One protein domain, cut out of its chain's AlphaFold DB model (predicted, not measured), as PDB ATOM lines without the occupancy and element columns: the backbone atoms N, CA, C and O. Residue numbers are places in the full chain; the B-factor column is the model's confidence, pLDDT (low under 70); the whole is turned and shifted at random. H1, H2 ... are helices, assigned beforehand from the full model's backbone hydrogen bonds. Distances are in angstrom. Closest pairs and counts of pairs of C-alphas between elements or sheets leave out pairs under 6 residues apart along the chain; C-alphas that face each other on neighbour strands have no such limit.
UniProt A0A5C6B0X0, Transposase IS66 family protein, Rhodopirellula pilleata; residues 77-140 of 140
ATOM      1  N   ASP A  77     123.594 108.691 101.811       94.69
ATOM      2  CA  ASP A  77     123.015 109.798 102.537       94.69
ATOM      3  C   ASP A  77     121.872 109.334 103.434       94.69
ATOM      4  O   ASP A  77     120.742 109.148 102.997       94.69
ATOM      5  N   LEU A  78     122.204 109.151 104.714       93.19
ATOM      6  CA  LEU A  78     121.289 108.628 105.717       93.19
ATOM      7  C   LEU A  78     119.999 109.445 105.832       93.19
ATOM      8  O   LEU A  78     118.945 108.853 106.026       93.19
ATOM      9  N   TRP A  79     120.072 110.776 105.721       95.00
ATOM     10  CA  TRP A  79     118.868 111.599 105.822       95.00
ATOM     11  C   TRP A  79     117.951 111.368 104.622       95.00
ATOM     12  O   TRP A  79     116.788 111.031 104.810       95.00
ATOM     13  N   ALA A  80     118.496 111.458 103.405       96.56
ATOM     14  CA  ALA A  80     117.744 111.220 102.175       96.56
ATOM     15  C   ALA A  80     117.130 109.811 102.137       96.56
ATOM     16  O   ALA A  80     115.972 109.652 101.763       96.56
ATOM     17  N   TYR A  81     117.891 108.805 102.573       96.88
ATOM     18  CA  TYR A  81     117.426 107.425 102.670       96.88
ATOM     19  C   TYR A  81     116.265 107.275 103.661       96.88
ATOM     20  O   TYR A  81     115.221 106.733 103.310       96.88
ATOM     21  N   LEU A  82     116.419 107.763 104.898       95.75
ATOM     22  CA  LEU A  82     115.368 107.644 105.912       95.75
ATOM     23  C   LEU A  82     114.118 108.438 105.531       95.75
ATOM     24  O   LEU A  82     113.013 107.955 105.756       95.75
ATOM     25  N   GLU A  83     114.279 109.627 104.952       96.44
ATOM     26  CA  GLU A  83     113.154 110.435 104.489       96.44
ATOM     27  C   GLU A  83     112.342 109.706 103.413       96.44
ATOM     28  O   GLU A  83     111.126 109.584 103.555       96.44
ATOM     29  N   ASP A  84     112.997 109.191 102.369       96.12
ATOM     30  CA  ASP A  84     112.317 108.482 101.282       96.12
ATOM     31  C   ASP A  84     111.641 107.198 101.780       96.12
ATOM     32  O   ASP A  84     110.444 106.996 101.575       96.12
ATOM     33  N   VAL A  85     112.374 106.363 102.526       95.31
ATOM     34  CA  VAL A  85     111.849 105.094 103.045       95.31
ATOM     35  C   VAL A  85     110.653 105.322 103.968       95.31
ATOM     36  O   VAL A  85     109.628 104.663 103.806       95.31
ATOM     37  N   LEU A  86     110.731 106.269 104.909       94.94
ATOM     38  CA  LEU A  86     109.613 106.551 105.814       94.94
ATOM     39  C   LEU A  86     108.398 107.113 105.066       94.94
ATOM     40  O   LEU A  86     107.271 106.743 105.393       94.94
ATOM     41  N   ARG A  87     108.605 107.964 104.051       96.81
ATOM     42  CA  ARG A  87     107.513 108.472 103.202       96.81
ATOM     43  C   ARG A  87     106.839 107.349 102.415       96.81
ATOM     44  O   ARG A  87     105.613 107.300 102.386       96.81
ATOM     45  N   ARG A  88     107.610 106.436 101.819       95.56
ATOM     46  CA  ARG A  88     107.084 105.292 101.054       95.56
ATOM     47  C   ARG A  88     106.327 104.309 101.942       95.56
ATOM     48  O   ARG A  88     105.210 103.928 101.605       95.56
ATOM     49  N   LEU A  89     106.865 103.994 103.121       94.81
ATOM     50  CA  LEU A  89     106.173 103.164 104.113       94.81
ATOM     51  C   LEU A  89     104.860 103.804 104.581       94.81
ATOM     52  O   LEU A  89     103.839 103.126 104.655       94.81
ATOM     53  N   ALA A  90     104.856 105.115 104.849       95.38
ATOM     54  CA  ALA A  90     103.632 105.839 105.201       95.38
ATOM     55  C   ALA A  90     102.612 105.874 104.048       95.38
ATOM     56  O   ALA A  90     101.408 105.912 104.294       95.38
ATOM     57  N   GLY A  91     103.088 105.832 102.801       95.31
ATOM     58  CA  GLY A  91     102.272 105.704 101.593       95.31
ATOM     59  C   GLY A  91     101.743 104.292 101.318       95.31
ATOM     60  O   GLY A  91     101.020 104.115 100.341       95.31
ATOM     61  N   GLY A  92     102.074 103.303 102.155       94.19
ATOM     62  CA  GLY A  92     101.605 101.922 102.015       94.19
ATOM     63  C   GLY A  92     102.439 101.059 101.067       94.19
ATOM     64  O   GLY A  92     101.942 100.041 100.591       94.19
ATOM     65  N   ASP A  93     103.685 101.448 100.784       92.50
ATOM     66  CA  ASP A  93     104.597 100.627  99.989       92.50
ATOM     67  C   ASP A  93     104.862  99.281 100.683       92.50
ATOM     68  O   ASP A  93     105.326  99.228 101.826       92.50
ATOM     69  N   SER A  94     104.532  98.192  99.993       92.50
ATOM     70  CA  SER A  94     104.701  96.824 100.481       92.50
ATOM     71  C   SER A  94     106.007  96.176 100.021       92.50
ATOM     72  O   SER A  94     106.345  95.099 100.513       92.50
ATOM     73  N   ASP A  95     106.736  96.787  99.082       94.31
ATOM     74  CA  ASP A  95     108.004  96.259  98.578       94.31
ATOM     75  C   ASP A  95     109.160  96.668  99.499       94.31
ATOM     76  O   ASP A  95     109.934  97.591  99.235       94.31
ATOM     77  N   LEU A  96     109.267  95.967 100.630       92.00
ATOM     78  CA  LEU A  96     110.307  96.223 101.626       92.00
ATOM     79  C   LEU A  96     111.715  95.924 101.099       92.00
ATOM     80  O   LEU A  96     112.671  96.565 101.538       92.00
ATOM     81  N   ASP A  97     111.853  94.990 100.157       94.50
ATOM     82  CA  ASP A  97     113.153  94.602  99.608       94.50
ATOM     83  C   ASP A  97     113.762  95.735  98.777       94.50
ATOM     84  O   ASP A  97     114.962  96.006  98.884       94.50
ATOM     85  N   ALA A  98     112.941  96.468  98.017       94.19
ATOM     86  CA  ALA A  98     113.381  97.667  97.305       94.19
ATOM     87  C   ALA A  98     113.781  98.822  98.242       94.19
ATOM     88  O   ALA A  98     114.564  99.693  97.847       94.19
ATOM     89  N   LEU A  99     113.263  98.833  99.474       94.75
ATOM     90  CA  LEU A  99     113.581  99.837 100.491       94.75
ATOM     91  C   LEU A  99     114.860  99.513 101.267       94.75
ATOM     92  O   LEU A  99     115.366 100.392 101.961       94.75
ATOM     93  N   LEU A 100     115.406  98.297 101.165       95.44
ATOM     94  CA  LEU A 100     116.649  97.949 101.851       95.44
ATOM     95  C   LEU A 100     117.818  98.821 101.360       95.44
ATOM     96  O   LEU A 100     117.899  99.143 100.171       95.44
ATOM     97  N   PRO A 101     118.793  99.158 102.229       96.19
ATOM     98  CA  PRO A 101     119.870 100.079 101.869       96.19
ATOM     99  C   PRO A 101     120.673  99.674 100.626       96.19
ATOM    100  O   PRO A 101     121.087 100.526  99.844       96.19
ATOM    101  N   ASN A 102     120.894  98.375 100.420       95.25
ATOM    102  CA  ASN A 102     121.616  97.839  99.267       95.25
ATOM    103  C   ASN A 102     120.843  98.001  97.948       95.25
ATOM    104  O   ASN A 102     121.463  98.251  96.914       95.25
ATOM    105  N   ALA A 103     119.521  97.823  97.968       95.75
ATOM    106  CA  ALA A 103     118.657  97.987  96.804       95.75
ATOM    107  C   ALA A 103     118.442  99.473  96.505       95.75
ATOM    108  O   ALA A 103     118.655  99.911  95.373       95.75
ATOM    109  N   TRP A 104     118.153 100.263  97.539       96.62
ATOM    110  CA  TRP A 104     117.965 101.705  97.432       96.62
ATOM    111  C   TRP A 104     119.211 102.427  96.900       96.62
ATOM    112  O   TRP A 104     119.106 103.328  96.072       96.62
ATOM    113  N   ALA A 105     120.414 101.985  97.292       95.69
ATOM    114  CA  ALA A 105     121.671 102.517  96.755       95.69
ATOM    115  C   ALA A 105     121.784 102.386  95.228       95.69
ATOM    116  O   ALA A 105     122.405 103.227  94.580       95.69
ATOM    117  N   LYS A 106     121.215 101.319  94.651       95.12
ATOM    118  CA  LYS A 106     121.261 101.068  93.204       95.12
ATOM    119  C   LYS A 106     120.305 101.985  92.447       95.12
ATOM    120  O   LYS A 106     120.634 102.395  91.339       95.12
ATOM    121  N   SER A 107     119.150 102.299  93.033       94.75
ATOM    122  CA  SER A 107     118.176 103.220  92.438       94.75
ATOM    123  C   SER A 107     118.543 104.695  92.635       94.75
ATOM    124  O   SER A 107     118.154 105.514  91.809       94.75
ATOM    125  N   HIS A 108     119.340 105.028  93.659       95.06
ATOM    126  CA  HIS A 108     119.741 106.401  93.996       95.06
ATOM    127  C   HIS A 108     121.271 106.581  94.041       95.06
ATOM    128  O   HIS A 108     121.839 106.885  95.099       95.06
ATOM    129  N   PRO A 109     121.977 106.409  92.907       93.56
ATOM    130  CA  PRO A 109     123.434 106.524  92.868       93.56
ATOM    131  C   PRO A 109     123.934 107.930  93.238       93.56
ATOM    132  O   PRO A 109     125.033 108.070  93.771       93.56
ATOM    133  N   ASP A 110     123.130 108.972  93.014       94.31
ATOM    134  CA  ASP A 110     123.434 110.361  93.376       94.31
ATOM    135  C   ASP A 110     123.454 110.596  94.895       94.31
ATOM    136  O   ASP A 110     124.115 111.517  95.378       94.31
ATOM    137  N   LYS A 111     122.762 109.747  95.664       94.25
ATOM    138  CA  LYS A 111     122.723 109.793  97.132       94.25
ATOM    139  C   LYS A 111     123.800 108.925  97.781       94.25
ATOM    140  O   LYS A 111     123.890 108.871  99.009       94.25
ATOM    141  N   VAL A 112     124.649 108.269  96.990       93.94
ATOM    142  CA  VAL A 112     125.816 107.534  97.487       93.94
ATOM    143  C   VAL A 112     126.986 108.505  97.668       93.94
ATOM    144  O   VAL A 112     127.463 109.145  96.733       93.94
ATOM    145  N   ARG A 113     127.499 108.602  98.895       91.56
ATOM    146  CA  ARG A 113     128.581 109.514  99.301       91.56
ATOM    147  C   ARG A 113     129.945 109.031  98.794       91.56
ATOM    148  O   ARG A 113     130.779 108.564  99.572       91.56
ATOM    149  N   SER A 114     130.198 109.176  97.495       85.38
ATOM    150  CA  SER A 114     131.438 108.747  96.824       85.38
ATOM    151  C   SER A 114     132.709 109.388  97.405       85.38
ATOM    152  O   SER A 114     133.737 108.724  97.543       85.38
ATOM    153  N   TYR A 115     132.636 110.645  97.856       86.00
ATOM    154  CA  TYR A 115     133.768 111.361  98.463       86.00
ATOM    155  C   TYR A 115     134.345 110.656  99.705       86.00
ATOM    156  O   TYR A 115     135.547 110.731  99.954       86.00
ATOM    157  N   ARG A 116     133.529 109.908 100.467       81.62
ATOM    158  CA  ARG A 116     133.994 109.142 101.639       81.62
ATOM    159  C   ARG A 116     134.989 108.055 101.259       81.62
ATOM    160  O   ARG A 116     135.914 107.778 102.024       81.62
ATOM    161  N   GLN A 117     134.811 107.441 100.092       81.81
ATOM    162  CA  GLN A 117     135.744 106.437  99.590       81.81
ATOM    163  C   GLN A 117     137.084 107.091  99.254       81.81
ATOM    164  O   GLN A 117     138.126 106.606  99.693       81.81
ATOM    165  N   ALA A 118     137.055 108.245  98.580       85.25
ATOM    166  CA  ALA A 118     138.253 109.025  98.281       85.25
ATOM    167  C   ALA A 118     138.992 109.466  99.559       85.25
ATOM    168  O   ALA A 118     140.205 109.276  99.664       85.25
ATOM    169  N   GLU A 119     138.279 109.968 100.574       87.50
ATOM    170  CA  GLU A 119     138.865 110.302 101.880       87.50
ATOM    171  C   GLU A 119     139.496 109.083 102.566       87.50
ATOM    172  O   GLU A 119     140.594 109.176 103.122       87.50
ATOM    173  N   SER A 120     138.809 107.937 102.542       83.31
ATOM    174  CA  SER A 120     139.295 106.691 103.141       83.31
ATOM    175  C   SER A 120     140.592 106.227 102.475       83.31
ATOM    176  O   SER A 120     141.585 105.969 103.162       83.31
ATOM    177  N   LEU A 121     140.623 106.216 101.139       86.69
ATOM    178  CA  LEU A 121     141.809 105.879 100.350       86.69
ATOM    179  C   LEU A 121     142.961 106.854 100.621       86.69
ATOM    180  O   LEU A 121     144.094 106.419 100.841       86.69
ATOM    181  N   ALA A 122     142.678 108.157 100.697       90.00
ATOM    182  CA  ALA A 122     143.678 109.172 101.020       90.00
ATOM    183  C   ALA A 122     144.270 108.964 102.425       90.00
ATOM    184  O   ALA A 122     145.494 108.961 102.595       90.00
ATOM    185  N   ARG A 123     143.433 108.712 103.441       87.50
ATOM    186  CA  ARG A 123     143.884 108.415 104.816       87.50
ATOM    187  C   ARG A 123     144.692 107.119 104.890       87.50
ATOM    188  O   ARG A 123     145.702 107.057 105.606       87.50
ATOM    189  N   ALA A 124     144.283 106.088 104.152       87.50
ATOM    190  CA  ALA A 124     145.007 104.825 104.059       87.50
ATOM    191  C   ALA A 124     146.392 105.024 103.421       87.50
ATOM    192  O   ALA A 124     147.400 104.567 103.973       87.50
ATOM    193  N   ALA A 125     146.467 105.789 102.327       90.38
ATOM    194  CA  ALA A 125     147.715 106.142 101.656       90.38
ATOM    195  C   ALA A 125     148.655 106.938 102.576       90.38
ATOM    196  O   ALA A 125     149.825 106.576 102.725       90.38
ATOM    197  N   GLN A 126     148.143 107.956 103.279       90.44
ATOM    198  CA  GLN A 126     148.908 108.725 104.268       90.44
ATOM    199  C   GLN A 126     149.447 107.832 105.393       90.44
ATOM    200  O   GLN A 126     150.617 107.927 105.778       90.44
ATOM    201  N   THR A 127     148.623 106.912 105.900       88.12
ATOM    202  CA  THR A 127     149.029 105.964 106.945       88.12
ATOM    203  C   THR A 127     150.129 105.026 106.453       88.12
ATOM    204  O   THR A 127     151.111 104.810 107.171       88.12
ATOM    205  N   LYS A 128     150.012 104.505 105.223       89.69
ATOM    206  CA  LYS A 128     151.032 103.662 104.582       89.69
ATOM    207  C   LYS A 128     152.344 104.426 104.397       89.69
ATOM    208  O   LYS A 128     153.392 103.920 104.796       89.69
ATOM    209  N   ALA A 129     152.289 105.662 103.902       90.31
ATOM    210  CA  ALA A 129     153.458 106.527 103.741       90.31
ATOM    211  C   ALA A 129     154.147 106.822 105.084       90.31
ATOM    212  O   ALA A 129     155.365 106.688 105.203       90.31
ATOM    213  N   ARG A 130     153.376 107.140 106.133       89.56
ATOM    214  CA  ARG A 130     153.899 107.350 107.493       89.56
ATOM    215  C   ARG A 130     154.588 106.098 108.041       89.56
ATOM    216  O   ARG A 130     155.675 106.201 108.609       89.56
ATOM    217  N   ARG A 131     153.984 104.916 107.866       88.81
ATOM    218  CA  ARG A 131     154.578 103.629 108.275       88.81
ATOM    219  C   ARG A 131     155.866 103.332 107.504       88.81
ATOM    220  O   ARG A 131     156.843 102.921 108.118       88.81
ATOM    221  N   ALA A 132     155.892 103.591 106.196       89.50
ATOM    222  CA  ALA A 132     157.085 103.420 105.372       89.50
ATOM    223  C   ALA A 132     158.232 104.346 105.815       89.50
ATOM    224  O   ALA A 132     159.364 103.890 105.932       89.50
ATOM    225  N   ARG A 133     157.940 105.615 106.147       87.38
ATOM    226  CA  ARG A 133     158.937 106.558 106.691       87.38
ATOM    227  C   ARG A 133     159.544 106.065 108.006       87.38
ATOM    228  O   ARG A 133     160.757 106.104 108.143       87.38
ATOM    229  N   ARG A 134     158.727 105.539 108.929       85.25
ATOM    230  CA  ARG A 134     159.206 104.957 110.203       85.25
ATOM    231  C   ARG A 134     160.075 103.708 110.027       85.25
ATOM    232  O   ARG A 134     160.877 103.416 110.898       85.25
ATOM    233  N   ARG A 135     159.884 102.955 108.938       83.50
ATOM    234  CA  ARG A 135     160.652 101.735 108.639       83.50
ATOM    235  C   ARG A 135     162.002 102.011 107.979       83.50
ATOM    236  O   ARG A 135     162.807 101.089 107.900       83.50
ATOM    237  N   LYS A 136     162.260 103.230 107.486       75.94
ATOM    238  CA  LYS A 136     163.582 103.562 106.947       75.94
ATOM    239  C   LYS A 136     164.585 103.577 108.110       75.94
ATOM    240  O   LYS A 136     164.360 104.324 109.061       75.94
ATOM    241  N   PRO A 137     165.655 102.765 108.065       70.69
ATOM    242  CA  PRO A 137     166.689 102.818 109.086       70.69
ATOM    243  C   PRO A 137     167.353 104.193 109.035       70.69
ATOM    244  O   PRO A 137     167.543 104.753 107.952       70.69
ATOM    245  N   ASN A 138     167.680 104.741 110.205       65.38
ATOM    246  CA  ASN A 138     168.418 105.993 110.307       65.38
ATOM    247  C   ASN A 138     169.809 105.743 109.699       65.38
ATOM    248  O   ASN A 138     170.640 105.077 110.317       65.38
ATOM    249  N   ARG A 139     170.031 106.162 108.448       61.91
ATOM    250  CA  ARG A 139     171.366 106.119 107.842       61.91
ATOM    251  C   ARG A 139     172.203 107.174 108.566       61.91
ATOM    252  O   ARG A 139     171.843 108.347 108.515       61.91
ATOM    253  N   LYS A 140     173.214 106.707 109.308       51.47
ATOM    254  CA  LYS A 140     174.292 107.538 109.855       51.47
ATOM    255  C   LYS A 140     175.031 108.244 108.726       51.47
ATOM    256  O   LYS A 140     175.130 107.624 107.641       51.47
TER     257      LYS A 140
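What this domain is: This is residues 77 to 140 of the 140 residues of the protein "Transposase IS66 family protein" of Rhodopirellula pilleata (UniProt A0A5C6B0X0). What shape do these coordinates draw? A small head of three helices, H1, H2 and H3, comes first, and from it one long helix, H4, sticks out as a straight arm that ends in a short tail, residues 136 to 140. In the head the chain runs out along H1, turns, and folds back through the short H2 and H3. What are the parts and the size? The printed part has 64 residues with four named helices in the order H1, H2, H3, H4 and no named strand, in the class all helix. It is extended, with a radius of gyration of the C-alphas of 20.8 A and spans of 73 by 17 by 15 A, and the arm and tail make the length.

How they stand to each other: How do the first three helices stand to each other? H1, residues 78 to 90, is close to but not clearly touching H2, residues 96 to 99; their closest C-alphas are those of Val 85 and Leu 99, 6.1 A apart. H1 is also close to but not clearly touching H3, residues 101 to 107, with the C-alphas of Tyr 81 and Trp 104 closest at 7.8 A and their lines about perpendicular at 89 degrees. H2 and H3 are close but not clearly touching, the closest C-alphas being those of Ala 98 and Trp 104 at 6.1 A. Where is the last helix? H4, residues 114 to 135, is apart from H1, H2 and H3. What do the backbone N and O atoms show? Every O i to N i+4 pair is within hydrogen-bond range in H1, against 2 of 3 in H3 and 17 of 18 in H4. H2 is too short for such a pair, and its 1 O i to N i+3 pair is within range.

Where its parts are: Where does the first helix run? H1 begins at C-alpha 78 at (121.289, 108.628, 105.717) and ends at C-alpha 90 at (103.632, 105.839, 105.201), 17.9 A away. How long are the others? H2 measures 5.0 A from first to last C-alpha and H3 10.1 A. H4 measures 32.3 A, from C-alpha 114 at (131.438, 108.747, 96.824) to C-alpha 135 at (160.652, 101.735, 108.639).

The domain as a whole: How far does it reach? The two C-alphas farthest apart are those of Gly 92 and Lys 140, at 73.3 A. Residues 114 to 140, of which 114 to 135 belong to H4, stand free; the body without them has 37 residues and spans 28 by 17 by 10 A. Is the printed part continuous? The printed part has no cut; the links H1 to H2 and H2 to H3 are tight, and H3 to H4 is short. Where is confidence low? The mean pLDDT of the printed part is 89.8, and residues 138 to 140 are under 70.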